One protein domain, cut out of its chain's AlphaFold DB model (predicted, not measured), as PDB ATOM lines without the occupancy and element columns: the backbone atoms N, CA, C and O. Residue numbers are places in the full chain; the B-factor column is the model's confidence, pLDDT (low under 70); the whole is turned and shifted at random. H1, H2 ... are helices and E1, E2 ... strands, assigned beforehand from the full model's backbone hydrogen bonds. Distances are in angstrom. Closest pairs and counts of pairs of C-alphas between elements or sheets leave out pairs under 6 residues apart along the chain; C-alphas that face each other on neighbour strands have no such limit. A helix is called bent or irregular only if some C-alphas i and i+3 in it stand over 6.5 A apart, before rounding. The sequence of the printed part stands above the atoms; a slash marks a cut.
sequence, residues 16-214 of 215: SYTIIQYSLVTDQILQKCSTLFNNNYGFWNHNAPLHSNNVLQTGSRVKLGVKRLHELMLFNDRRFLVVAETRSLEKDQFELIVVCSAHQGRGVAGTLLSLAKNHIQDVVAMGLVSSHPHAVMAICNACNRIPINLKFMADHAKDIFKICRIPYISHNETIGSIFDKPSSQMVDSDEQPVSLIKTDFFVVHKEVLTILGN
ATOM      1  N   SER A  16     -15.907  34.739  37.228       80.50
ATOM      2  CA  SER A  16     -15.349  35.747  36.316       80.50
ATOM      3  C   SER A  16     -13.840  35.542  36.165       80.50
ATOM      4  O   SER A  16     -13.200  34.993  37.056       80.50
ATOM      5  N   TYR A  17     -13.259  35.983  35.046       83.25
ATOM      6  CA  TYR A  17     -11.814  35.940  34.803       83.25
ATOM      7  C   TYR A  17     -11.342  37.283  34.231       83.25
ATOM      8  O   TYR A  17     -11.931  37.800  33.283       83.25
ATOM      9  N   THR A  18     -10.266  37.826  34.795       83.81
ATOM     10  CA  THR A  18      -9.767  39.191  34.607       83.81
ATOM     11  C   THR A  18      -8.241  39.185  34.504       83.81
ATOM     12  O   THR A  18      -7.546  38.519  35.274       83.81
ATOM     13  N   ILE A  19      -7.698  39.971  33.573       82.31
ATOM     14  CA  ILE A  19      -6.261  40.247  33.468       82.31
ATOM     15  C   ILE A  19      -6.019  41.664  33.991       82.31
ATOM     16  O   ILE A  19      -6.633  42.614  33.510       82.31
ATOM     17  N   ILE A  20      -5.131  41.808  34.973       84.44
ATOM     18  CA  ILE A  20      -4.825  43.076  35.643       84.44
ATOM     19  C   ILE A  20      -3.381  43.459  35.313       84.44
ATOM     20  O   ILE A  20      -2.442  42.803  35.766       84.44
ATOM     21  N   GLN A  21      -3.210  44.513  34.512       86.50
ATOM     22  CA  GLN A  21      -1.900  45.071  34.154       86.50
ATOM     23  C   GLN A  21      -1.166  45.613  35.383       86.50
ATOM     24  O   GLN A  21      -1.823  46.074  36.313       86.50
ATOM     25  N   TYR A  22       0.173  45.639  35.357       84.44
ATOM     26  CA  TYR A  22       1.016  46.203  36.425       84.44
ATOM     27  C   TYR A  22       0.485  47.536  36.980       84.44
ATOM     28  O   TYR A  22       0.286  47.675  38.182       84.44
ATOM     29  N   SER A  23       0.178  48.486  36.092       90.75
ATOM     30  CA  SER A  23      -0.319  49.832  36.419       90.75
ATOM     31  C   SER A  23      -1.720  49.882  37.045       90.75
ATOM     32  O   SER A  23      -2.137  50.940  37.506       90.75
ATOM     33  N   LEU A  24      -2.447  48.762  37.058       89.06
ATOM     34  CA  LEU A  24      -3.783  48.612  37.642       89.06
ATOM     35  C   LEU A  24      -3.782  47.719  38.896       89.06
ATOM     36  O   LEU A  24      -4.837  47.507  39.497       89.06
ATOM     37  N   VAL A  25      -2.627  47.185  39.311       86.00
ATOM     38  CA  VAL A  25      -2.525  46.421  40.558       86.00
ATOM     39  C   VAL A  25      -2.472  47.380  41.747       86.00
ATOM     40  O   VAL A  25      -1.556  48.185  41.875       86.00
ATOM     41  N   THR A  26      -3.445  47.262  42.647       90.62
ATOM     42  CA  THR A  26      -3.534  48.055  43.881       90.62
ATOM     43  C   THR A  26      -3.055  47.262  45.096       90.62
ATOM     44  O   THR A  26      -3.099  46.028  45.106       90.62
ATOM     45  N   ASP A  27      -2.698  47.957  46.181       89.81
ATOM     46  CA  ASP A  27      -2.401  47.317  47.472       89.81
ATOM     47  C   ASP A  27      -3.562  46.459  47.992       89.81
ATOM     48  O   ASP A  27      -3.329  45.442  48.640       89.81
ATOM     49  N   GLN A  28      -4.815  46.792  47.661       88.19
ATOM     50  CA  GLN A  28      -5.971  45.962  48.009       88.19
ATOM     51  C   GLN A  28      -5.941  44.614  47.269       88.19
ATOM     52  O   GLN A  28      -6.178  43.573  47.885       88.19
ATOM     53  N   ILE A  29      -5.606  44.608  45.973       85.25
ATOM     54  CA  ILE A  29      -5.418  43.375  45.191       85.25
ATOM     55  C   ILE A  29      -4.234  42.583  45.758       85.25
ATOM     56  O   ILE A  29      -4.363  41.388  46.017       85.25
ATOM     57  N   LEU A  30      -3.109  43.241  46.046       85.56
ATOM     58  CA  LEU A  30      -1.939  42.591  46.642       85.56
ATOM     59  C   LEU A  30      -2.213  42.047  48.048       85.56
ATOM     60  O   LEU A  30      -1.663  41.007  48.408       85.56
ATOM     61  N   GLN A  31      -3.070  42.696  48.838       88.19
ATOM     62  CA  GLN A  31      -3.471  42.224  50.160       88.19
ATOM     63  C   GLN A  31      -4.412  41.022  50.066       88.19
ATOM     64  O   GLN A  31      -4.205  40.066  50.816       88.19
ATOM     65  N   LYS A  32      -5.364  41.000  49.112       83.69
ATOM     66  CA  LYS A  32      -6.099  39.769  48.758       83.69
ATOM     67  C   LYS A  32      -5.097  38.658  48.414       83.69
ATOM     68  O   LYS A  32      -5.163  37.584  49.006       83.69
ATOM     69  N   CYS A  33      -4.120  38.936  47.541       81.38
ATOM     70  CA  CYS A  33      -3.098  37.965  47.139       81.38
ATOM     71  C   CYS A  33      -2.279  37.426  48.331       81.38
ATOM     72  O   CYS A  33      -2.158  36.218  48.515       81.38
ATOM     73  N   SER A  34      -1.742  38.322  49.160       83.25
ATOM     74  CA  SER A  34      -0.929  38.024  50.349       83.25
ATOM     75  C   SER A  34      -1.698  37.168  51.359       83.25
ATOM     76  O   SER A  34      -1.251  36.075  51.707       83.25
ATOM     77  N   THR A  35      -2.887  37.611  51.785       83.19
ATOM     78  CA  THR A  35      -3.753  36.859  52.711       83.19
ATOM     79  C   THR A  35      -4.001  35.440  52.208       83.19
ATOM     80  O   THR A  35      -3.877  34.468  52.954       83.19
ATOM     81  N   LEU A  36      -4.310  35.317  50.922       74.38
ATOM     82  CA  LEU A  36      -4.761  34.077  50.323       74.38
ATOM     83  C   LEU A  36      -3.602  33.101  50.024       74.38
ATOM     84  O   LEU A  36      -3.802  31.888  50.103       74.38
ATOM     85  N   PHE A  37      -2.373  33.607  49.833       78.19
ATOM     86  CA  PHE A  37      -1.136  32.806  49.818       78.19
ATOM     87  C   PHE A  37      -0.933  32.113  51.162       78.19
ATOM     88  O   PHE A  37      -0.832  30.888  51.239       78.19
ATOM     89  N   ASN A  38      -0.932  32.917  52.228       81.25
ATOM     90  CA  ASN A  38      -0.664  32.481  53.597       81.25
ATOM     91  C   ASN A  38      -1.655  31.381  54.034       81.25
ATOM     92  O   ASN A  38      -1.299  30.460  54.773       81.25
ATOM     93  N   ASN A  39      -2.892  31.452  53.533       78.06
ATOM     94  CA  ASN A  39      -3.971  30.519  53.843       78.06
ATOM     95  C   ASN A  39      -3.914  29.194  53.059       78.06
ATOM     96  O   ASN A  39      -4.479  28.207  53.531       78.06
ATOM     97  N   ASN A  40      -3.211  29.108  51.922       71.81
ATOM     98  CA  ASN A  40      -3.322  27.944  51.027       71.81
ATOM     99  C   ASN A  40      -2.008  27.381  50.459       71.81
ATOM    100  O   ASN A  40      -2.044  26.289  49.907       71.81
ATOM    101  N   TYR A  41      -0.866  28.073  50.550       72.31
ATOM    102  CA  TYR A  41       0.335  27.631  49.827       72.31
ATOM    103  C   TYR A  41       1.030  26.392  50.430       72.31
ATOM    104  O   TYR A  41       1.494  25.530  49.686       72.31
ATOM    105  N   GLY A  42       1.119  26.290  51.760       74.94
ATOM    106  CA  GLY A  42       1.719  25.136  52.437       74.94
ATOM    107  C   GLY A  42       2.365  25.467  53.783       74.94
ATOM    108  O   GLY A  42       2.168  26.553  54.337       74.94
ATOM    109  N   PHE A  43       3.161  24.526  54.293       79.31
ATOM    110  CA  PHE A  43       3.848  24.598  55.588       79.31
ATOM    111  C   PHE A  43       5.361  24.402  55.430       79.31
ATOM    112  O   PHE A  43       5.796  23.660  54.547       79.31
ATOM    113  N   TRP A  44       6.160  25.028  56.297       79.56
ATOM    114  CA  TRP A  44       7.613  24.832  56.330       79.56
ATOM    115  C   TRP A  44       7.978  23.427  56.820       79.56
ATOM    116  O   TRP A  44       7.458  22.951  57.833       79.56
ATOM    117  N   ASN A  45       8.878  22.770  56.092       74.88
ATOM    118  CA  ASN A  45       9.394  21.447  56.419       74.88
ATOM    119  C   ASN A  45      10.445  21.520  57.541       74.88
ATOM    120  O   ASN A  45      11.069  22.554  57.749       74.88
ATOM    121  N   HIS A  46      10.670  20.405  58.234       73.19
ATOM    122  CA  HIS A  46      11.634  20.306  59.336       73.19
ATOM    123  C   HIS A  46      13.089  20.573  58.921       73.19
ATOM    124  O   HIS A  46      13.858  21.085  59.725       73.19
ATOM    125  N   ASN A  47      13.422  20.321  57.652       68.62
ATOM    126  CA  ASN A  47      14.732  20.609  57.060       68.62
ATOM    127  C   ASN A  47      14.861  22.056  56.530       68.62
ATOM    128  O   ASN A  47      15.794  22.356  55.788       68.62
ATOM    129  N   ALA A  48      13.933  22.961  56.868       64.88
ATOM    130  CA  ALA A  48      14.075  24.382  56.558       64.88
ATOM    131  C   ALA A  48      15.216  25.007  57.388       64.88
ATOM    132  O   ALA A  48      15.218  24.871  58.614       64.88
ATOM    133  N   PRO A  49      16.176  25.720  56.769       61.28
ATOM    134  CA  PRO A  49      17.264  26.348  57.502       61.28
ATOM    135  C   PRO A  49      16.728  27.469  58.395       61.28
ATOM    136  O   PRO A  49      15.906  28.286  57.973       61.28
ATOM    137  N   LEU A  50      17.243  27.551  59.622       57.66
ATOM    138  CA  LEU A  50      16.933  28.628  60.560       57.66
ATOM    139  C   LEU A  50      17.537  29.953  60.064       57.66
ATOM    140  O   LEU A  50      18.645  30.334  60.439       57.66
ATOM    141  N   HIS A  51      16.816  30.670  59.201       53.50
ATOM    142  CA  HIS A  51      17.160  32.051  58.865       53.50
ATOM    143  C   HIS A  51      17.101  32.936  60.120       53.50
ATOM    144  O   HIS A  51      16.181  32.824  60.932       53.50
ATOM    145  N   SER A  52      18.066  33.854  60.226       42.19
ATOM    146  CA  SER A  52      18.482  34.601  61.430       42.19
ATOM    147  C   SER A  52      17.408  35.377  62.202       42.19
ATOM    148  O   SER A  52      17.689  35.894  63.278       42.19
ATOM    149  N   ASN A  53      16.192  35.485  61.665       47.50
ATOM    150  CA  ASN A  53      15.120  36.333  62.185       47.50
ATOM    151  C   ASN A  53      13.905  35.515  62.687       47.50
ATOM    152  O   ASN A  53      12.813  36.063  62.805       47.50
ATOM    153  N   ASN A  54      14.058  34.206  62.941       46.91
ATOM    154  CA  ASN A  54      13.028  33.293  63.485       46.91
ATOM    155  C   ASN A  54      11.711  33.170  62.677       46.91
ATOM    156  O   ASN A  54      10.719  32.640  63.178       46.91
ATOM    157  N   VAL A  55      11.683  33.618  61.416       54.16
ATOM    158  CA  VAL A  55      10.466  33.636  60.571       54.16
ATOM    159  C   VAL A  55      10.096  32.246  60.023       54.16
ATOM    160  O   VAL A  55       8.935  31.993  59.705       54.16
ATOM    161  N   LEU A  56      11.066  31.332  59.915       64.31
ATOM    162  CA  LEU A  56      10.898  29.992  59.340       64.31
ATOM    163  C   LEU A  56      10.642  28.943  60.433       64.31
ATOM    164  O   LEU A  56      11.481  28.093  60.711       64.31
ATOM    165  N   GLN A  57       9.481  29.017  61.086       66.38
ATOM    166  CA  GLN A  57       9.077  28.010  62.071       66.38
ATOM    167  C   GLN A  57       8.572  26.739  61.368       66.38
ATOM    168  O   GLN A  57       7.568  26.786  60.651       66.38
ATOM    169  N   THR A  58       9.237  25.604  61.600       75.62
ATOM    170  CA  THR A  58       8.803  24.262  61.170       75.62
ATOM    171  C   THR A  58       7.334  24.012  61.513       75.62
ATOM    172  O   THR A  58       6.894  24.295  62.624       75.62
ATOM    173  N   GLY A  59       6.557  23.492  60.560       75.00
ATOM    174  CA  GLY A  59       5.127  23.226  60.747       75.00
ATOM    175  C   GLY A  59       4.232  24.473  60.786       75.00
ATOM    176  O   GLY A  59       3.011  24.335  60.801       75.00
ATOM    177  N   SER A  60       4.792  25.687  60.743       79.75
ATOM    178  CA  SER A  60       4.018  26.908  60.497       79.75
ATOM    179  C   SER A  60       3.773  27.114  58.997       79.75
ATOM    180  O   SER A  60       4.476  26.565  58.142       79.75
ATOM    181  N   ARG A  61       2.747  27.902  58.663       79.62
ATOM    182  CA  ARG A  61       2.390  28.216  57.273       79.62
ATOM    183  C   ARG A  61       3.444  29.110  56.619       79.62
ATOM    184  O   ARG A  61       3.886  30.089  57.220       79.62
ATOM    185  N   VAL A  62       3.777  28.816  55.364       79.50
ATOM    186  CA  VAL A  62       4.604  29.689  54.516       79.50
ATOM    187  C   VAL A  62       3.869  31.023  54.338       79.50
ATOM    188  O   VAL A  62       2.691  31.031  53.982       79.50
ATOM    189  N   LYS A  63       4.544  32.153  54.589       83.12
ATOM    190  CA  LYS A  63       3.950  33.497  54.480       83.12
ATOM    191  C   LYS A  63       4.675  34.369  53.457       83.12
ATOM    192  O   LYS A  63       5.902  34.376  53.407       83.12
ATOM    193  N   LEU A  64       3.909  35.147  52.691       80.06
ATOM    194  CA  LEU A  64       4.387  36.088  51.677       80.06
ATOM    195  C   LEU A  64       3.602  37.403  51.789       80.06
ATOM    196  O   LEU A  64       2.510  37.540  51.245       80.06
ATOM    197  N   GLY A  65       4.152  38.373  52.525       86.69
ATOM    198  CA  GLY A  65       3.519  39.685  52.710       86.69
ATOM    199  C   GLY A  65       3.533  40.552  51.444       86.69
ATOM    200  O   GLY A  65       4.421  40.406  50.605       86.69
ATOM    201  N   VAL A  66       2.586  41.496  51.349       88.81
ATOM    202  CA  VAL A  66       2.327  42.390  50.194       88.81
ATOM    203  C   VAL A  66       3.596  42.902  49.505       88.81
ATOM    204  O   VAL A  66       3.801  42.616  48.326       88.81
ATOM    205  N   LYS A  67       4.488  43.579  50.243       89.50
ATOM    206  CA  LYS A  67       5.748  44.115  49.698       89.50
ATOM    207  C   LYS A  67       6.591  43.033  49.012       89.50
ATOM    208  O   LYS A  67       7.071  43.238  47.903       89.50
ATOM    209  N   ARG A  68       6.732  41.858  49.635       84.56
ATOM    210  CA  ARG A  68       7.533  40.757  49.084       84.56
ATOM    211  C   ARG A  68       6.832  40.055  47.918       84.56
ATOM    212  O   ARG A  68       7.504  39.586  47.005       84.56
ATOM    213  N   LEU A  69       5.499  40.018  47.909       83.44
ATOM    214  CA  LEU A  69       4.716  39.535  46.769       83.44
ATOM    215  C   LEU A  69       4.938  40.432  45.542       83.44
ATOM    216  O   LEU A  69       5.226  39.922  44.460       83.44
ATOM    217  N   HIS A  70       4.901  41.755  45.729       86.19
ATOM    218  CA  HIS A  70       5.228  42.725  44.683       86.19
ATOM    219  C   HIS A  70       6.679  42.567  44.198       86.19
ATOM    220  O   HIS A  70       6.903  42.395  43.004       86.19
ATOM    221  N   GLU A  71       7.665  42.556  45.102       85.69
ATOM    222  CA  GLU A  71       9.093  42.398  44.767       85.69
ATOM    223  C   GLU A  71       9.411  41.129  43.960       85.69
ATOM    224  O   GLU A  71      10.320  41.147  43.133       85.69
ATOM    225  N   LEU A  72       8.710  40.016  44.207       79.38
ATOM    226  CA  LEU A  72       9.018  38.730  43.569       79.38
ATOM    227  C   LEU A  72       8.178  38.437  42.317       79.38
ATOM    228  O   LEU A  72       8.652  37.712  41.443       79.38
ATOM    229  N   MET A  73       6.958  38.977  42.213       79.00
ATOM    230  CA  MET A  73       6.021  38.658  41.122       79.00
ATOM    231  C   MET A  73       5.768  39.841  40.175       79.00
ATOM    232  O   MET A  73       5.573  39.630  38.981       79.00
ATOM    233  N   LEU A  74       5.843  41.079  40.675       84.56
ATOM    234  CA  LEU A  74       5.615  42.327  39.935       84.56
ATOM    235  C   LEU A  74       6.900  43.174  39.892       84.56
ATOM    236  O   LEU A  74       6.928  44.350  40.233       84.56
ATOM    237  N   PHE A  75       8.002  42.544  39.490       81.38
ATOM    238  CA  PHE A  75       9.339  43.148  39.460       81.38
ATOM    239  C   PHE A  75       9.633  43.995  38.204       81.38
ATOM    240  O   PHE A  75      10.762  44.447  38.024       81.38
ATOM    241  N   ASN A  76       8.654  44.173  37.311       82.69
ATOM    242  CA  ASN A  76       8.665  45.167  36.234       82.69
ATOM    243  C   ASN A  76       7.246  45.413  35.691       82.69
ATOM    244  O   ASN A  76       6.319  44.650  35.956       82.69
ATOM    245  N   ASP A  77       7.134  46.470  34.891       83.94
ATOM    246  CA  ASP A  77       5.956  46.931  34.150       83.94
ATOM    247  C   ASP A  77       5.340  45.883  33.203       83.94
ATOM    248  O   ASP A  77       4.132  45.891  32.982       83.94
ATOM    249  N   ARG A  78       6.134  44.931  32.696       81.38
ATOM    250  CA  ARG A  78       5.678  43.813  31.839       81.38
ATOM    251  C   ARG A  78       5.088  42.635  32.626       81.38
ATOM    252  O   ARG A  78       5.047  41.503  32.130       81.38
ATOM    253  N   ARG A  79       4.693  42.853  33.880       84.25
ATOM    254  CA  ARG A  79       4.013  41.861  34.719       84.25
ATOM    255  C   ARG A  79       2.525  42.180  34.795       84.25
ATOM    256  O   ARG A  79       2.107  43.330  34.777       84.25
ATOM    257  N   PHE A  80       1.720  41.139  34.895       83.25
ATOM    258  CA  PHE A  80       0.280  41.237  35.069       83.25
ATOM    259  C   PHE A  80      -0.172  40.103  35.982       83.25
ATOM    260  O   PHE A  80       0.488  39.065  36.080       83.25
ATOM    261  N   LEU A  81      -1.302  40.298  36.650       84.00
ATOM    262  CA  LEU A  81      -1.989  39.234  37.367       84.00
ATOM    263  C   LEU A  81      -3.078  38.674  36.452       84.00
ATOM    264  O   LEU A  81      -3.816  39.440  35.835       84.00
ATOM    265  N   VAL A  82      -3.206  37.348  36.387       80.50
ATOM    266  CA  VAL A  82      -4.444  36.725  35.906       80.50
ATOM    267  C   VAL A  82      -5.196  36.232  37.123       80.50
ATOM    268  O   VAL A  82      -4.675  35.466  37.934       80.50
ATOM    269  N   VAL A  83      -6.408  36.737  37.246       80.31
ATOM    270  CA  VAL A  83      -7.288  36.599  38.392       80.31
ATOM    271  C   VAL A  83      -8.592  36.030  37.864       80.31
ATOM    272  O   VAL A  83      -9.106  36.473  36.850       80.31
ATOM    273  N   ALA A  84      -9.144  35.055  38.547       76.94
ATOM    274  CA  ALA A  84     -10.565  34.785  38.550       76.94
ATOM    275  C   ALA A  84     -11.175  35.412  39.808       76.94
ATOM    276  O   ALA A  84     -10.467  35.631  40.789       76.94
ATOM    277  N   GLU A  85     -12.469  35.699  39.812       73.25
ATOM    278  CA  GLU A  85     -13.186  36.069  41.034       73.25
ATOM    279  C   GLU A  85     -14.536  35.346  41.094       73.25
ATOM    280  O   GLU A  85     -15.088  34.912  40.080       73.25
ATOM    281  N   THR A  86     -15.071  35.212  42.306       68.88
ATOM    282  CA  THR A  86     -16.482  34.884  42.531       68.88
ATOM    283  C   THR A  86     -17.142  36.034  43.267       68.88
ATOM    284  O   THR A  86     -16.498  36.763  44.028       68.88
ATOM    285  N   ARG A  87     -18.462  36.144  43.121       60.69
ATOM    286  CA  ARG A  87     -19.275  36.739  44.185       60.69
ATOM    287  C   ARG A  87     -19.457  35.710  45.295       60.69
ATOM    288  O   ARG A  87     -19.700  34.536  45.002       60.69
ATOM    289  N   SER A  88     -19.374  36.141  46.546       54.84
ATOM    290  CA  SER A  88     -20.071  35.460  47.638       54.84
ATOM    291  C   SER A  88     -21.488  36.031  47.733       54.84
ATOM    292  O   SER A  88     -21.710  37.186  47.378       54.84
ATOM    293  N   LEU A  89     -22.458  35.225  48.167       49.22
ATOM    294  CA  LEU A  89     -23.824  35.702  48.436       49.22
ATOM    295  C   LEU A  89     -23.996  36.174  49.888       49.22
ATOM    296  O   LEU A  89     -24.938  36.898  50.187       49.22
ATOM    297  N   GLU A  90     -23.082  35.791  50.784       49.06
ATOM    298  CA  GLU A  90     -23.141  36.111  52.219       49.06
ATOM    299  C   GLU A  90     -22.335  37.366  52.590       49.06
ATOM    300  O   GLU A  90     -22.450  37.884  53.701       49.06
ATOM    301  N   LYS A  91     -21.478  37.842  51.679       44.47
ATOM    302  CA  LYS A  91     -20.625  39.025  51.853       44.47
ATOM    303  C   LYS A  91     -20.531  39.756  50.525       44.47
ATOM    304  O   LYS A  91     -20.137  39.153  49.530       44.47
ATOM    305  N   ASP A  92     -20.840  41.048  50.530       38.47
ATOM    306  CA  ASP A  92     -20.864  41.905  49.338       38.47
ATOM    307  C   ASP A  92     -19.439  42.330  48.922       38.47
ATOM    308  O   ASP A  92     -19.047  43.496  48.951       38.47
ATOM    309  N   GLN A  93     -18.593  41.327  48.666       35.91
ATOM    310  CA  GLN A  93     -17.167  41.453  48.390       35.91
ATOM    311  C   GLN A  93     -16.740  40.440  47.324       35.91
ATOM    312  O   GLN A  93     -17.200  39.298  47.289       35.91
ATOM    313  N   PHE A  94     -15.817  40.863  46.464       37.28
ATOM    314  CA  PHE A  94     -15.202  40.014  45.447       37.28
ATOM    315  C   PHE A  94     -14.038  39.227  46.066       37.28
ATOM    316  O   PHE A  94     -13.097  39.838  46.585       37.28
ATOM    317  N   GLU A  95     -14.064  37.898  45.987       35.69
ATOM    318  CA  GLU A  95     -12.971  37.025  46.448       35.69
ATOM    319  C   GLU A  95     -12.108  36.546  45.265       35.69
ATOM    320  O   GLU A  95     -12.623  36.304  44.176       35.69
ATOM    321  N   LEU A  96     -10.789  36.435  45.472       38.50
ATOM    322  CA  LEU A  96      -9.779  36.176  44.430       38.50
ATOM    323  C   LEU A  96      -9.593  34.655  44.165       38.50
ATOM    324  O   LEU A  96      -9.498  33.879  45.111       38.50
ATOM    325  N   ILE A  97      -9.507  34.212  42.900       44.72
ATOM    326  CA  ILE A  97      -9.559  32.793  42.441       44.72
ATOM    327  C   ILE A  97      -8.563  32.545  41.273       44.72
ATOM    328  O   ILE A  97      -8.369  33.398  40.434       44.72
ATOM    329  N   VAL A  98      -7.712  31.520  41.183       42.81
ATOM    330  CA  VAL A  98      -6.868  31.032  42.282       42.81
ATOM    331  C   VAL A  98      -7.447  29.725  42.903       42.81
ATOM    332  O   VAL A  98      -8.630  29.698  43.192       42.81
ATOM    333  N   VAL A  99      -6.696  28.590  42.978       45.28
ATOM    334  CA  VAL A  99      -7.210  27.172  43.107       45.28
ATOM    335  C   VAL A  99      -6.597  26.202  44.192       45.28
ATOM    336  O   VAL A  99      -5.527  25.662  43.948       45.28
ATOM    337  N   CYS A 100      -7.262  25.871  45.331       38.47
ATOM    338  CA  CYS A 100      -6.775  24.955  46.419       38.47
ATOM    339  C   CYS A 100      -7.483  23.576  46.494       38.47
ATOM    340  O   CYS A 100      -8.377  23.291  45.694       38.47
ATOM    341  N   SER A 101      -7.062  22.732  47.453       40.06
ATOM    342  CA  SER A 101      -7.440  21.318  47.663       40.06
ATOM    343  C   SER A 101      -8.904  20.965  47.393       40.06
ATOM    344  O   SER A 101      -9.165  20.040  46.629       40.06
ATOM    345  N   ALA A 102      -9.864  21.730  47.919       36.28
ATOM    346  CA  ALA A 102     -11.295  21.435  47.772       36.28
ATOM    347  C   ALA A 102     -11.794  21.369  46.310       36.28
ATOM    348  O   ALA A 102     -12.807  20.719  46.033       36.28
ATOM    349  N   HIS A 103     -11.123  22.047  45.366       47.75
ATOM    350  CA  HIS A 103     -11.554  22.169  43.962       47.75
ATOM    351  C   HIS A 103     -10.425  21.934  42.948       47.75
ATOM    352  O   HIS A 103     -10.478  22.427  41.814       47.75
ATOM    353  N   GLN A 104      -9.420  21.145  43.330       52.41
ATOM    354  CA  GLN A 104      -8.460  20.584  42.383       52.41
ATOM    355  C   GLN A 104      -9.189  19.810  41.256       52.41
ATOM    356  O   GLN A 104     -10.333  19.377  41.399       52.41
ATOM    357  N   GLY A 105      -8.570  19.720  40.076       57.75
ATOM    358  CA  GLY A 105      -9.153  19.071  38.891       57.75
ATOM    359  C   GLY A 105     -10.205  19.879  38.105       57.75
ATOM    360  O   GLY A 105     -10.403  19.603  36.926       57.75
ATOM    361  N   ARG A 106     -10.826  20.932  38.664       65.19
ATOM    362  CA  ARG A 106     -11.928  21.687  38.008       65.19
ATOM    363  C   ARG A 106     -11.514  22.682  36.904       65.19
ATOM    364  O   ARG A 106     -12.184  23.687  36.692       65.19
ATOM    365  N   GLY A 107     -10.393  22.461  36.218       71.94
ATOM    366  CA  GLY A 107      -9.963  23.248  35.048       71.94
ATOM    367  C   GLY A 107      -9.499  24.699  35.288       71.94
ATOM    368  O   GLY A 107      -8.705  25.192  34.492       71.94
ATOM    369  N   VAL A 108      -9.897  25.362  36.383       76.69
ATOM    370  CA  VAL A 108      -9.651  26.799  36.661       76.69
ATOM    371  C   VAL A 108      -8.187  27.225  36.455       76.69
ATOM    372  O   VAL A 108      -7.925  28.250  35.830       76.69
ATOM    373  N   ALA A 109      -7.216  26.423  36.908       75.62
ATOM    374  CA  ALA A 109      -5.791  26.709  36.706       75.62
ATOM    375  C   ALA A 109      -5.381  26.683  35.219       75.62
ATOM    376  O   ALA A 109      -4.583  27.508  34.783       75.62
ATOM    377  N   GLY A 110      -5.958  25.771  34.431       78.62
ATOM    378  CA  GLY A 110      -5.782  25.717  32.980       78.62
ATOM    379  C   GLY A 110      -6.402  26.927  32.280       78.62
ATOM    380  O   GLY A 110      -5.776  27.482  31.381       78.62
ATOM    381  N   THR A 111      -7.571  27.401  32.729       84.12
ATOM    382  CA  THR A 111      -8.195  28.639  32.224       84.12
ATOM    383  C   THR A 111      -7.311  29.859  32.489       84.12
ATOM    384  O   THR A 111      -7.026  30.618  31.566       84.12
ATOM    385  N   LEU A 112      -6.804  30.016  33.717       83.31
ATOM    386  CA  LEU A 112      -5.907  31.118  34.095       83.31
ATOM    387  C   LEU A 112      -4.603  31.109  33.279       83.31
ATOM    388  O   LEU A 112      -4.177  32.151  32.786       83.31
ATOM    389  N   LEU A 113      -3.999  29.934  33.078       82.19
ATOM    390  CA  LEU A 113      -2.797  29.780  32.250       82.19
ATOM    391  C   LEU A 113      -3.083  30.015  30.756       82.19
ATOM    392  O   LEU A 113      -2.268  30.630  30.073       82.19
ATOM    393  N   SER A 114      -4.249  29.601  30.254       84.75
ATOM    394  CA  SER A 114      -4.669  29.846  28.864       84.75
ATOM    395  C   SER A 114      -4.885  31.335  28.595       84.75
ATOM    396  O   SER A 114      -4.450  31.841  27.565       84.75
ATOM    397  N   LEU A 115      -5.497  32.053  29.542       85.00
ATOM    398  CA  LEU A 115      -5.645  33.508  29.495       85.00
ATOM    399  C   LEU A 115      -4.284  34.212  29.563       85.00
ATOM    400  O   LEU A 115      -4.028  35.096  28.752       85.00
ATOM    401  N   ALA A 116      -3.384  33.786  30.458       82.25
ATOM    402  CA  ALA A 116      -2.029  34.338  30.545       82.25
ATOM    403  C   ALA A 116      -1.239  34.159  29.238       82.25
ATOM    404  O   ALA A 116      -0.598  35.098  28.772       82.25
ATOM    405  N   LYS A 117      -1.318  32.968  28.632       82.62
ATOM    406  CA  LYS A 117      -0.700  32.657  27.338       82.62
ATOM    407  C   LYS A 117      -1.291  33.507  26.213       82.62
ATOM    408  O   LYS A 117      -0.540  34.113  25.467       82.62
ATOM    409  N   ASN A 118      -2.617  33.553  26.089       85.75
ATOM    410  CA  ASN A 118      -3.288  34.229  24.975       85.75
ATOM    411  C   ASN A 118      -3.276  35.767  25.101       85.75
ATOM    412  O   ASN A 118      -3.588  36.457  24.135       85.75
ATOM    413  N   HIS A 119      -2.925  36.307  26.272       84.12
ATOM    414  CA  HIS A 119      -2.706  37.738  26.473       84.12
ATOM    415  C   HIS A 119      -1.348  38.223  25.937       84.12
ATOM    416  O   HIS A 119      -1.218  39.383  25.547       84.12
ATOM    417  N   ILE A 120      -0.338  37.350  25.916       77.81
ATOM    418  CA  ILE A 120       1.003  37.667  25.427       77.81
ATOM    419  C   ILE A 120       1.070  37.331  23.930       77.81
ATOM    420  O   ILE A 120       0.738  36.221  23.518       77.81
ATOM    421  N   GLN A 121       1.519  38.281  23.111       78.25
ATOM    422  CA  GLN A 121       1.828  38.031  21.700       78.25
ATOM    423  C   GLN A 121       3.156  37.264  21.579       78.25
ATOM    424  O   GLN A 121       4.066  37.464  22.381       78.25
ATOM    425  N   ASP A 122       3.252  36.378  20.587       77.44
ATOM    426  CA  ASP A 122       4.475  35.651  20.214       77.44
ATOM    427  C   ASP A 122       5.155  34.875  21.364       77.44
ATOM    428  O   ASP A 122       6.369  34.930  21.574       77.44
ATOM    429  N   VAL A 123       4.364  34.100  22.122       77.94
ATOM    430  CA  VAL A 123       4.863  33.203  23.184       77.94
ATOM    431  C   VAL A 123       5.688  32.052  22.591       77.94
ATOM    432  O   VAL A 123       5.166  30.977  22.301       77.94
ATOM    433  N   VAL A 124       7.001  32.264  22.461       78.12
ATOM    434  CA  VAL A 124       7.971  31.246  22.004       78.12
ATOM    435  C   VAL A 124       8.129  30.097  23.011       78.12
ATOM    436  O   VAL A 124       8.369  28.958  22.622       78.12
ATOM    437  N   ALA A 125       7.991  30.374  24.312       81.00
ATOM    438  CA  ALA A 125       8.088  29.371  25.372       81.00
ATOM    439  C   ALA A 125       7.174  29.713  26.556       81.00
ATOM    440  O   ALA A 125       7.070  30.869  26.964       81.00
ATOM    441  N   MET A 126       6.566  28.686  27.153       81.56
ATOM    442  CA  MET A 126       5.824  28.776  28.412       81.56
ATOM    443  C   MET A 126       6.348  27.703  29.370       81.56
ATOM    444  O   MET A 126       6.624  26.583  28.952       81.56
ATOM    445  N   GLY A 127       6.491  28.031  30.655       79.62
ATOM    446  CA  GLY A 127       7.020  27.100  31.649       79.62
ATOM    447  C   GLY A 127       6.488  27.376  33.050       79.62
ATOM    448  O   GLY A 127       6.200  28.517  33.410       79.62
ATOM    449  N   LEU A 128       6.376  26.316  33.848       80.81
ATOM    450  CA  LEU A 128       5.944  26.363  35.240       80.81
ATOM    451  C   LEU A 128       6.996  25.681  36.115       80.81
ATOM    452  O   LEU A 128       7.481  24.605  35.788       80.81
ATOM    453  N   VAL A 129       7.302  26.286  37.261       78.50
ATOM    454  CA  VAL A 129       8.135  25.667  38.300       78.50
ATOM    455  C   VAL A 129       7.235  25.343  39.488       78.50
ATOM    456  O   VAL A 129       6.961  26.230  40.297       78.50
ATOM    457  N   SER A 130       6.763  24.098  39.561       78.06
ATOM    458  CA  SER A 130       5.917  23.551  40.629       78.06
ATOM    459  C   SER A 130       6.133  22.039  40.741       78.06
ATOM    460  O   SER A 130       6.308  21.385  39.718       78.06
ATOM    461  N   SER A 131       6.081  21.487  41.955       72.69
ATOM    462  CA  SER A 131       6.070  20.037  42.205       72.69
ATOM    463  C   SER A 131       4.661  19.423  42.168       72.69
ATOM    464  O   SER A 131       4.517  18.213  42.282       72.69
ATOM    465  N   HIS A 132       3.608  20.234  42.017       74.69
ATOM    466  CA  HIS A 132       2.220  19.793  42.163       74.69
ATOM    467  C   HIS A 132       1.638  19.230  40.842       74.69
ATOM    468  O   HIS A 132       1.490  19.997  39.883       74.69
ATOM    469  N   PRO A 133       1.198  17.950  40.779       74.62
ATOM    470  CA  PRO A 133       0.766  17.288  39.540       74.62
ATOM    471  C   PRO A 133      -0.326  18.029  38.770       74.62
ATOM    472  O   PRO A 133      -0.177  18.295  37.581       74.62
ATOM    473  N   HIS A 134      -1.403  18.451  39.441       75.00
ATOM    474  CA  HIS A 134      -2.481  19.201  38.790       75.00
ATOM    475  C   HIS A 134      -2.026  20.546  38.203       75.00
ATOM    476  O   HIS A 134      -2.605  20.991  37.215       75.00
ATOM    477  N   ALA A 135      -0.980  21.178  38.745       75.50
ATOM    478  CA  ALA A 135      -0.418  22.402  38.180       75.50
ATOM    479  C   ALA A 135       0.432  22.110  36.925       75.50
ATOM    480  O   ALA A 135       0.327  22.829  35.931       75.50
ATOM    481  N   VAL A 136       1.198  21.011  36.930       77.88
ATOM    482  CA  VAL A 136       1.929  20.501  35.752       77.88
ATOM    483  C   VAL A 136       0.952  20.109  34.631       77.88
ATOM    484  O   VAL A 136       1.110  20.525  33.483       77.88
ATOM    485  N   MET A 137      -0.134  19.408  34.962       81.06
ATOM    486  CA  MET A 137      -1.191  19.075  33.999       81.06
ATOM    487  C   MET A 137      -1.976  20.307  33.524       81.06
ATOM    488  O   MET A 137      -2.441  20.331  32.384       81.06
ATOM    489  N   ALA A 138      -2.112  21.352  34.348       82.06
ATOM    490  CA  ALA A 138      -2.768  22.595  33.946       82.06
ATOM    491  C   ALA A 138      -1.973  23.356  32.871       82.06
ATOM    492  O   ALA A 138      -2.583  23.817  31.905       82.06
ATOM    493  N   ILE A 139      -0.637  23.441  32.977       80.56
ATOM    494  CA  ILE A 139       0.180  24.061  31.918       80.56
ATOM    495  C   ILE A 139       0.176  23.228  30.632       80.56
ATOM    496  O   ILE A 139       0.016  23.806  29.559       80.56
ATOM    497  N   CYS A 140       0.231  21.893  30.717       82.12
ATOM    498  CA  CYS A 140       0.107  21.030  29.535       82.12
ATOM    499  C   CYS A 140      -1.225  21.270  28.804       82.12
ATOM    500  O   CYS A 140      -1.239  21.487  27.595       82.12
ATOM    501  N   ASN A 141      -2.350  21.313  29.530       83.25
ATOM    502  CA  ASN A 141      -3.660  21.589  28.929       83.25
ATOM    503  C   ASN A 141      -3.761  23.011  28.336       83.25
ATOM    504  O   ASN A 141      -4.280  23.156  27.232       83.25
ATOM    505  N   ALA A 142      -3.223  24.039  29.006       82.38
ATOM    506  CA  ALA A 142      -3.177  25.411  28.480       82.38
ATOM    507  C   ALA A 142      -2.281  25.559  27.230       82.38
ATOM    508  O   ALA A 142      -2.507  26.428  26.383       82.38
ATOM    509  N   CYS A 143      -1.289  24.678  27.085       81.88
ATOM    510  CA  CYS A 143      -0.429  24.552  25.908       81.88
ATOM    511  C   CYS A 143      -0.985  23.539  24.890       81.88
ATOM    512  O   CYS A 143      -0.222  22.793  24.288       81.88
ATOM    513  N   ASN A 144      -2.308  23.478  24.698       83.88
ATOM    514  CA  ASN A 144      -2.979  22.597  23.725       83.88
ATOM    515  C   ASN A 144      -2.640  21.092  23.869       83.88
ATOM    516  O   ASN A 144      -2.703  20.351  22.891       83.88
ATOM    517  N   ARG A 145      -2.283  20.631  25.078       81.69
ATOM    518  CA  ARG A 145      -1.777  19.273  25.374       81.69
ATOM    519  C   ARG A 145      -0.453  18.916  24.681       81.69
ATOM    520  O   ARG A 145      -0.140  17.735  24.544       81.69
ATOM    521  N   ILE A 146       0.352  19.912  24.299       76.94
ATOM    522  CA  ILE A 146       1.746  19.693  23.892       76.94
ATOM    523  C   ILE A 146       2.494  19.014  25.060       76.94
ATOM    524  O   ILE A 146       2.425  19.515  26.188       76.94
ATOM    525  N   PRO A 147       3.183  17.879  24.830       77.88
ATOM    526  CA  PRO A 147       3.903  17.167  25.880       77.88
ATOM    527  C   PRO A 147       5.139  17.946  26.348       77.88
ATOM    528  O   PRO A 147       5.736  18.720  25.598       77.88
ATOM    529  N   ILE A 148       5.555  17.705  27.593       81.62
ATOM    530  CA  ILE A 148       6.735  18.345  28.185       81.62
ATOM    531  C   ILE A 148       7.997  17.854  27.464       81.62
ATOM    532  O   ILE A 148       8.424  16.713  27.629       81.62
ATOM    533  N   ASN A 149       8.612  18.729  26.668       86.19
ATOM    534  CA  ASN A 149       9.845  18.418  25.953       86.19
ATOM    535  C   ASN A 149      11.057  18.552  26.893       86.19
ATOM    536  O   ASN A 149      11.623  19.634  27.061       86.19
ATOM    537  N   LEU A 150      11.465  17.428  27.488       88.62
ATOM    538  CA  LEU A 150      12.611  17.356  28.399       88.62
ATOM    539  C   LEU A 150      13.931  17.801  27.748       88.62
ATOM    540  O   LEU A 150      14.749  18.414  28.428       88.62
ATOM    541  N   LYS A 151      14.131  17.571  26.439       90.88
ATOM    542  CA  LYS A 151      15.341  18.045  25.747       90.88
ATOM    543  C   LYS A 151      15.346  19.569  25.624       90.88
ATOM    544  O   LYS A 151      16.336  20.198  25.964       90.88
ATOM    545  N   PHE A 152      14.223  20.175  25.240       88.62
ATOM    546  CA  PHE A 152      14.082  21.637  25.205       88.62
ATOM    547  C   PHE A 152      14.316  22.268  26.591       88.62
ATOM    548  O   PHE A 152      14.922  23.333  26.700       88.62
ATOM    549  N   MET A 153      13.882  21.599  27.667       89.31
ATOM    550  CA  MET A 153      14.191  22.025  29.037       89.31
ATOM    551  C   MET A 153      15.693  21.931  29.350       89.31
ATOM    552  O   MET A 153      16.248  22.900  29.865       89.31
ATOM    553  N   ALA A 154      16.351  20.818  29.012       88.81
ATOM    554  CA  ALA A 154      17.798  20.644  29.164       88.81
ATOM    555  C   ALA A 154      18.593  21.732  28.417       88.81
ATOM    556  O   ALA A 154      19.450  22.397  29.003       88.81
ATOM    557  N   ASP A 155      18.243  21.947  27.145       91.00
ATOM    558  CA  ASP A 155      18.908  22.866  26.222       91.00
ATOM    559  C   ASP A 155      18.744  24.344  26.630       91.00
ATOM    560  O   ASP A 155      19.675  25.131  26.462       91.00
ATOM    561  N   HIS A 156      17.569  24.747  27.144       88.56
ATOM    562  CA  HIS A 156      17.190  26.168  27.212       88.56
ATOM    563  C   HIS A 156      16.727  26.699  28.578       88.56
ATOM    564  O   HIS A 156      16.592  27.917  28.721       88.56
ATOM    565  N   ALA A 157      16.489  25.870  29.605       86.06
ATOM    566  CA  ALA A 157      15.905  26.358  30.868       86.06
ATOM    567  C   ALA A 157      16.726  27.481  31.533       86.06
ATOM    568  O   ALA A 157      16.153  28.443  32.047       86.06
ATOM    569  N   LYS A 158      18.063  27.402  31.476       84.31
ATOM    570  CA  LYS A 158      18.979  28.410  32.045       84.31
ATOM    571  C   LYS A 158      18.810  29.779  31.375       84.31
ATOM    572  O   LYS A 158      18.671  30.787  32.071       84.31
ATOM    573  N   ASP A 159      18.753  29.817  30.045       84.62
ATOM    574  CA  ASP A 159      18.549  31.059  29.296       84.62
ATOM    575  C   ASP A 159      17.127  31.595  29.461       84.62
ATOM    576  O   ASP A 159      16.951  32.797  29.656       84.62
ATOM    577  N   ILE A 160      16.116  30.723  29.511       84.12
ATOM    578  CA  ILE A 160      14.735  31.115  29.821       84.12
ATOM    579  C   ILE A 160      14.665  31.786  31.203       84.12
ATOM    580  O   ILE A 160      14.113  32.880  31.317       84.12
ATOM    581  N   PHE A 161      15.276  31.224  32.253       81.25
ATOM    582  CA  PHE A 161      15.293  31.859  33.579       81.25
ATOM    583  C   PHE A 161      16.033  33.209  33.585       81.25
ATOM    584  O   PHE A 161      15.567  34.164  34.218       81.25
ATOM    585  N   LYS A 162      17.137  33.321  32.835       81.81
ATOM    586  CA  LYS A 162      17.921  34.557  32.654       81.81
ATOM    587  C   LYS A 162      17.159  35.642  31.879       81.81
ATOM    588  O   LYS A 162      17.258  36.819  32.226       81.81
ATOM    589  N   ILE A 163      16.369  35.266  30.872       80.81
ATOM    590  CA  ILE A 163      15.510  36.167  30.084       80.81
ATOM    591  C   ILE A 163      14.279  36.592  30.895       80.81
ATOM    592  O   ILE A 163      13.944  37.775  30.937       80.81
ATOM    593  N   CYS A 164      13.625  35.661  31.598       76.69
ATOM    594  CA  CYS A 164      12.465  35.967  32.433       76.69
ATOM    595  C   CYS A 164      12.816  36.801  33.681       76.69
ATOM    596  O   CYS A 164      11.925  37.466  34.218       76.69
ATOM    597  N   ARG A 165      14.085  36.790  34.131       80.19
ATOM    598  CA  ARG A 165      14.632  37.590  35.253       80.19
ATOM    599  C   ARG A 165      13.863  37.444  36.574       80.19
ATOM    600  O   ARG A 165      13.752  38.392  37.342       80.19
ATOM    601  N   ILE A 166      13.291  36.266  36.817       76.75
ATOM    602  CA  ILE A 166      12.454  35.991  37.991       76.75
ATOM    603  C   ILE A 166      13.353  36.003  39.246       76.75
ATOM    604  O   ILE A 166      14.181  35.097  39.362       76.75
ATOM    605  N   PRO A 167      13.219  36.959  40.192       77.62
ATOM    606  CA  PRO A 167      14.293  37.276  41.149       77.62
ATOM    607  C   PRO A 167      14.770  36.126  42.050       77.62
ATOM    608  O   PRO A 167      15.913  36.122  42.497       77.62
ATOM    609  N   TYR A 168      13.894  35.153  42.309       72.69
ATOM    610  CA  TYR A 168      14.100  33.985  43.177       72.69
ATOM    611  C   TYR A 168      14.274  32.667  42.387       72.69
ATOM    612  O   TYR A 168      14.109  31.581  42.943       72.69
ATOM    613  N   ILE A 169      14.523  32.760  41.072       75.44
ATOM    614  CA  ILE A 169      14.783  31.623  40.165       75.44
ATOM    615  C   ILE A 169      15.995  31.895  39.253       75.44
ATOM    616  O   ILE A 169      16.741  30.975  38.934       75.44
ATOM    617  N   SER A 170      16.222  33.140  38.815       77.06
ATOM    618  CA  SER A 170      17.199  33.471  37.758       77.06
ATOM    619  C   SER A 170      18.672  33.253  38.120       77.06
ATOM    620  O   SER A 170      19.523  33.353  37.239       77.06
ATOM    621  N   HIS A 171      18.978  32.971  39.387       80.62
ATOM    622  CA  HIS A 171      20.334  32.731  39.897       80.62
ATOM    623  C   HIS A 171      20.484  31.332  40.518       80.62
ATOM    624  O   HIS A 171      21.504  31.022  41.128       80.62
ATOM    625  N   ASN A 172      19.447  30.502  40.404       81.00
ATOM    626  CA  ASN A 172      19.294  29.267  41.155       81.00
ATOM    627  C   ASN A 172      19.828  28.064  40.373       81.00
ATOM    628  O   ASN A 172      19.764  28.010  39.144       81.00
ATOM    629  N   GLU A 173      20.319  27.060  41.094       84.44
ATOM    630  CA  GLU A 173      20.867  25.859  40.473       84.44
ATOM    631  C   GLU A 173      19.765  24.912  39.975       84.44
ATOM    632  O   GLU A 173      18.920  24.455  40.745       84.44
ATOM    633  N   THR A 174      19.805  24.570  38.686       86.88
ATOM    634  CA  THR A 174      19.065  23.440  38.107       86.88
ATOM    635  C   THR A 174      19.741  22.121  38.489       86.88
ATOM    636  O   THR A 174      20.944  21.983  38.265       86.88
ATOM    637  N   ILE A 175      18.985  21.157  39.012       85.88
ATOM    638  CA  ILE A 175      19.472  19.838  39.459       85.88
ATOM    639  C   ILE A 175      18.625  18.757  38.784       85.88
ATOM    640  O   ILE A 175      17.413  18.918  38.667       85.88
ATOM    641  N   GLY A 176      19.236  17.656  38.357       85.62
ATOM    642  CA  GLY A 176      18.532  16.483  37.848       85.62
ATOM    643  C   GLY A 176      19.199  15.834  36.640       85.62
ATOM    644  O   GLY A 176      20.192  16.340  36.109       85.62
ATOM    645  N   SER A 177      18.649  14.698  36.209       88.31
ATOM    646  CA  SER A 177      19.181  13.913  35.089       88.31
ATOM    647  C   SER A 177      19.144  14.660  33.754       88.31
ATOM    648  O   SER A 177      20.079  14.520  32.978       88.31
ATOM    649  N   ILE A 178      18.159  15.538  33.510       90.62
ATOM    650  CA  ILE A 178      18.127  16.355  32.277       90.62
ATOM    651  C   ILE A 178      19.123  17.528  32.290       90.62
ATOM    652  O   ILE A 178      19.187  18.293  31.333       90.62
ATOM    653  N   PHE A 179      19.861  17.722  33.384       87.94
ATOM    654  CA  PHE A 179      20.813  18.822  33.561       87.94
ATOM    655  C   PHE A 179      22.241  18.336  33.853       87.94
ATOM    656  O   PHE A 179      23.066  19.150  34.272       87.94
ATOM    657  N   ASP A 180      22.500  17.031  33.693       86.50
ATOM    658  CA  ASP A 180      23.755  16.340  34.036       86.50
ATOM    659  C   ASP A 180      24.238  16.623  35.472       86.50
ATOM    660  O   ASP A 180      25.433  16.697  35.762       86.50
ATOM    661  N   LYS A 181      23.287  16.813  36.399       82.44
ATOM    662  CA  LYS A 181      23.555  17.213  37.786       82.44
ATOM    663  C   LYS A 181      22.896  16.259  38.783       82.44
ATOM    664  O   LYS A 181      21.691  16.382  39.015       82.44
ATOM    665  N   PRO A 182      23.645  15.323  39.396       71.44
ATOM    666  CA  PRO A 182      23.109  14.473  40.454       71.44
ATOM    667  C   PRO A 182      22.767  15.302  41.701       71.44
ATOM    668  O   PRO A 182      23.438  16.283  42.028       71.44
ATOM    669  N   SER A 183      21.724  14.898  42.421       66.50
ATOM    670  CA  SER A 183      21.291  15.524  43.673       66.50
ATOM    671  C   SER A 183      22.164  15.070  44.843       66.50
ATOM    672  O   SER A 183      21.752  14.233  45.639       66.50
ATOM    673  N   SER A 184      23.370  15.627  44.949       57.34
ATOM    674  CA  SER A 184      24.417  15.151  45.867       57.34
ATOM    675  C   SER A 184      24.016  15.030  47.346       57.34
ATOM    676  O   SER A 184      24.590  14.191  48.033       57.34
ATOM    677  N   GLN A 185      23.077  15.849  47.846       53.56
ATOM    678  CA  GLN A 185      22.630  15.853  49.257       53.56
ATOM    679  C   GLN A 185      21.168  16.330  49.461       53.56
ATOM    680  O   GLN A 185      20.862  16.915  50.498       53.56
ATOM    681  N   MET A 186      20.268  16.214  48.469       52.69
ATOM    682  CA  MET A 186      18.997  16.986  48.472       52.69
ATOM    683  C   MET A 186      17.684  16.213  48.252       52.69
ATOM    684  O   MET A 186      16.645  16.856  48.096       52.69
ATOM    685  N   VAL A 187      17.687  14.878  48.244       53.81
ATOM    686  CA  VAL A 187      16.451  14.077  48.153       53.81
ATOM    687  C   VAL A 187      16.539  12.896  49.118       53.81
ATOM    688  O   VAL A 187      17.546  12.195  49.121       53.81
ATOM    689  N   ASP A 188      15.490  12.665  49.912       53.25
ATOM    690  CA  ASP A 188      15.382  11.552  50.873       53.25
ATOM    691  C   ASP A 188      15.043  10.200  50.183       53.25
ATOM    692  O   ASP A 188      14.303   9.380  50.724       53.25
ATOM    693  N   SER A 189      15.526   9.987  48.953       56.56
ATOM    694  CA  SER A 189      15.271   8.798  48.129       56.56
ATOM    695  C   SER A 189      16.462   8.485  47.228       56.56
ATOM    696  O   SER A 189      17.051   9.407  46.666       56.56
ATOM    697  N   ASP A 190      16.738   7.202  46.996       58.38
ATOM    698  CA  ASP A 190      17.827   6.740  46.118       58.38
ATOM    699  C   ASP A 190      17.620   7.082  44.623       58.38
ATOM    700  O   ASP A 190      18.534   6.941  43.810       58.38
ATOM    701  N   GLU A 191      16.428   7.551  44.235       67.19
ATOM    702  CA  GLU A 191      16.118   7.971  42.865       67.19
ATOM    703  C   GLU A 191      16.694   9.357  42.522       67.19
ATOM    704  O   GLU A 191      16.418  10.362  43.184       67.19
ATOM    705  N   GLN A 192      17.439   9.439  41.413       72.94
ATOM    706  CA  GLN A 192      17.900  10.716  40.869       72.94
ATOM    707  C   GLN A 192      16.708  11.521  40.306       72.94
ATOM    708  O   GLN A 192      16.011  11.039  39.410       72.94
ATOM    709  N   PRO A 193      16.496  12.780  40.733       81.62
ATOM    710  CA  PRO A 193      15.396  13.596  40.237       81.62
ATOM    711  C   PRO A 193      15.575  13.945  38.755       81.62
ATOM    712  O   PRO A 193      16.682  14.222  38.297       81.62
ATOM    713  N   VAL A 194      14.471  14.010  38.005       86.19
ATOM    714  CA  VAL A 194      14.508  14.327  36.564       86.19
ATOM    715  C   VAL A 194      14.830  15.804  36.318       86.19
ATOM    716  O   VAL A 194      15.774  16.121  35.599       86.19
ATOM    717  N   SER A 195      14.060  16.713  36.927       86.62
ATOM    718  CA  SER A 195      14.172  18.164  36.727       86.62
ATOM    719  C   SER A 195      13.732  18.936  37.974       86.62
ATOM    720  O   SER A 195      12.538  19.109  38.221       86.62
ATOM    721  N   LEU A 196      14.697  19.468  38.720       85.50
ATOM    722  CA  LEU A 196      14.510  20.339  39.878       85.50
ATOM    723  C   LEU A 196      15.233  21.677  39.698       85.50
ATOM    724  O   LEU A 196      16.133  21.840  38.873       85.50
ATOM    725  N   ILE A 197      14.862  22.635  40.544       81.81
ATOM    726  CA  ILE A 197      15.597  23.883  40.732       81.81
ATOM    727  C   ILE A 197      15.680  24.204  42.223       81.81
ATOM    728  O   ILE A 197      14.665  24.251  42.925       81.81
ATOM    729  N   LYS A 198      16.905  24.397  42.712       80.12
ATOM    730  CA  LYS A 198      17.212  24.674  44.112       80.12
ATOM    731  C   LYS A 198      16.759  26.088  44.463       80.12
ATOM    732  O   LYS A 198      17.440  27.066  44.173       80.12
ATOM    733  N   THR A 199      15.564  26.194  45.035       74.25
ATOM    734  CA  THR A 199      14.953  27.483  45.411       74.25
ATOM    735  C   THR A 199      15.039  27.786  46.903       74.25
ATOM    736  O   THR A 199      14.569  28.837  47.321       74.25
ATOM    737  N   ASP A 200      15.609  26.871  47.693       69.56
ATOM    738  CA  ASP A 200      15.724  26.940  49.158       69.56
ATOM    739  C   ASP A 200      14.380  27.193  49.889       69.56
ATOM    740  O   ASP A 200      14.331  27.572  51.058       69.56
ATOM    741  N   PHE A 201      13.261  26.896  49.213       68.38
ATOM    742  CA  PHE A 201      11.920  26.800  49.789       68.38
ATOM    743  C   PHE A 201      11.647  25.360  50.241       68.38
ATOM    744  O   PHE A 201      11.149  24.530  49.482       68.38
ATOM    745  N   PHE A 202      11.956  25.069  51.501       67.75
ATOM    746  CA  PHE A 202      11.753  23.757  52.117       67.75
ATOM    747  C   PHE A 202      10.294  23.604  52.578       67.75
ATOM    748  O   PHE A 202       9.959  23.875  53.731       67.75
ATOM    749  N   VAL A 203       9.406  23.211  51.663       68.25
ATOM    750  CA  VAL A 203       7.953  23.088  51.896       68.25
ATOM    751  C   VAL A 203       7.562  21.621  52.109       68.25
ATOM    752  O   VAL A 203       8.125  20.720  51.493       68.25
ATOM    753  N   VAL A 204       6.589  21.354  52.984       67.69
ATOM    754  CA  VAL A 204       6.058  20.000  53.204       67.69
ATOM    755  C   VAL A 204       5.225  19.553  51.996       67.69
ATOM    756  O   VAL A 204       4.126  20.053  51.775       67.69
ATOM    757  N   HIS A 205       5.708  18.556  51.252       66.56
ATOM    758  CA  HIS A 205       5.035  18.016  50.060       66.56
ATOM    759  C   HIS A 205       4.110  16.809  50.326       66.56
ATOM    760  O   HIS A 205       3.720  16.120  49.389       66.56
ATOM    761  N   LYS A 206       3.703  16.551  51.580       65.38
ATOM    762  CA  LYS A 206       2.828  15.404  51.921       65.38
ATOM    763  C   LYS A 206       1.521  15.377  51.114       65.38
ATOM    764  O   LYS A 206       1.174  14.329  50.590       65.38
ATOM    765  N   GLU A 207       0.854  16.521  50.950       62.75
ATOM    766  CA  GLU A 207      -0.366  16.640  50.130       62.75
ATOM    767  C   GLU A 207      -0.114  16.253  48.660       62.75
ATOM    768  O   GLU A 207      -0.884  15.502  48.071       62.75
ATOM    769  N   VAL A 208       1.018  16.685  48.093       59.38
ATOM    770  CA  VAL A 208       1.437  16.353  46.721       59.38
ATOM    771  C   VAL A 208       1.655  14.846  46.544       59.38
ATOM    772  O   VAL A 208       1.244  14.292  45.526       59.38
ATOM    773  N   LEU A 209       2.247  14.174  47.535       61.38
ATOM    774  CA  LEU A 209       2.442  12.721  47.523       61.38
ATOM    775  C   LEU A 209       1.110  11.963  47.641       61.38
ATOM    776  O   LEU A 209       0.897  10.986  46.927       61.38
ATOM    777  N   THR A 210       0.177  12.436  48.475       61.19
ATOM    778  CA  THR A 210      -1.185  11.876  48.545       61.19
ATOM    779  C   THR A 210      -1.933  12.032  47.219       61.19
ATOM    780  O   THR A 210      -2.644  11.119  46.813       61.19
ATOM    781  N   ILE A 211      -1.747  13.147  46.510       60.00
ATOM    782  CA  ILE A 211      -2.348  13.373  45.186       60.00
ATOM    783  C   ILE A 211      -1.740  12.438  44.131       60.00
ATOM    784  O   ILE A 211      -2.485  11.868  43.341       60.00
ATOM    785  N   LEU A 212      -0.419  12.223  44.140       58.22
ATOM    786  CA  LEU A 212       0.250  11.285  43.224       58.22
ATOM    787  C   LEU A 212      -0.241   9.837  43.367       58.22
ATOM    788  O   LEU A 212      -0.308   9.131  42.371       58.22
ATOM    789  N   GLY A 213      -0.629   9.404  44.571       55.94
ATOM    790  CA  GLY A 213      -1.209   8.075  44.800       55.94
ATOM    791  C   GLY A 213      -2.652   7.888  44.303       55.94
ATOM    792  O   GLY A 213      -3.227   6.832  44.547       55.94
ATOM    793  N   ASN A 214      -3.255   8.902  43.668       50.25
ATOM    794  CA  ASN A 214      -4.651   8.918  43.210       50.25
ATOM    795  C   ASN A 214      -4.798   9.401  41.742       50.25
ATOM    796  O   ASN A 214      -5.851   9.928  41.374       50.25
TER     797      ASN A 214
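AT A GLANCE: This is residues 16 to 214 of the 215 residues of the protein "Hypothetical protein" of Adineta ricciae (UniProt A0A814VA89). A small, strongly twisted sheet lies at one end, with H3 over one face and H1 over its edge strand E3; H4 packs on H3, and H5 with residues 170 to 198 makes the other end. The 199 printed residues hold E1 H1 H2 E2 E3 H3 H4 H5 H6 in that order, six named helices and three strands; the sheet runs E1 E2 E3, antiparallel. The class is mixed, with under half of the residues in named elements. The whole is compact, with a radius of gyration of the C-alphas of 17.7 A and spans of 52 by 43 by 37 A.

HOW THE PARTS SIT: E1, residues 16 to 21, is antiparallel to E2, residues 80 to 87; N 18 and O 83 are 2.7 A apart, within hydrogen-bond range. E2 forms a hairpin with E3, residues 94 to 97, with N 84 and O 97 2.6 A apart. H1, residues 27 to 40, is on the sheet; its closest C-alphas to E3, of Lys 32 and Leu 96, are 6.7 A apart. H2, residues 66 to 73, touches H1 about perpendicular, at 83 degrees; the closest C-alphas, of Ser 34 and Val 66, are 5.4 A apart. H3, residues 108 to 119, is on one face of the sheet, making two layers, helix and sheet; its closest C-alphas to E2, of Val 82 and Leu 112, are 6.1 A apart. H4, residues 133 to 142, touches H3 at a steep tilt of 39 degrees; the closest C-alphas, of Gly 110 and Ala 138, are 4.4 A apart. H5, residues 150 to 164, touches no helix and is irregular, C-alphas 155 and 158 being 8.0 A apart. H6, residues 206 to 212, only just touches H4, with 3 pairs of C-alphas within 8 A, the closest being Pro 133 and Leu 212 at 7.1 A. Every O i to N i+4 pair is within range in H1, H2, H3, H4 and H6, and 9 of 11 in H5.

IN THESE COORDINATES: E1 begins at C-alpha 16 (-15.349, 35.747, 36.316). E2 is 22.0 A long, H1 19.7 A and H5 19.0 A. H6 ends at C-alpha 212 (0.250, 11.285, 43.224).

THE WHOLE: The farthest C-alphas, of Glu 90 and Asp 180, are 54.0 A apart. The printed part has no cut. The links H1 to H2, H3 to H4 and H5 to H6 are long. pLDDT is under 70 in residues 47 to 57, 86 to 106, 183 to 191 and 200 to 214.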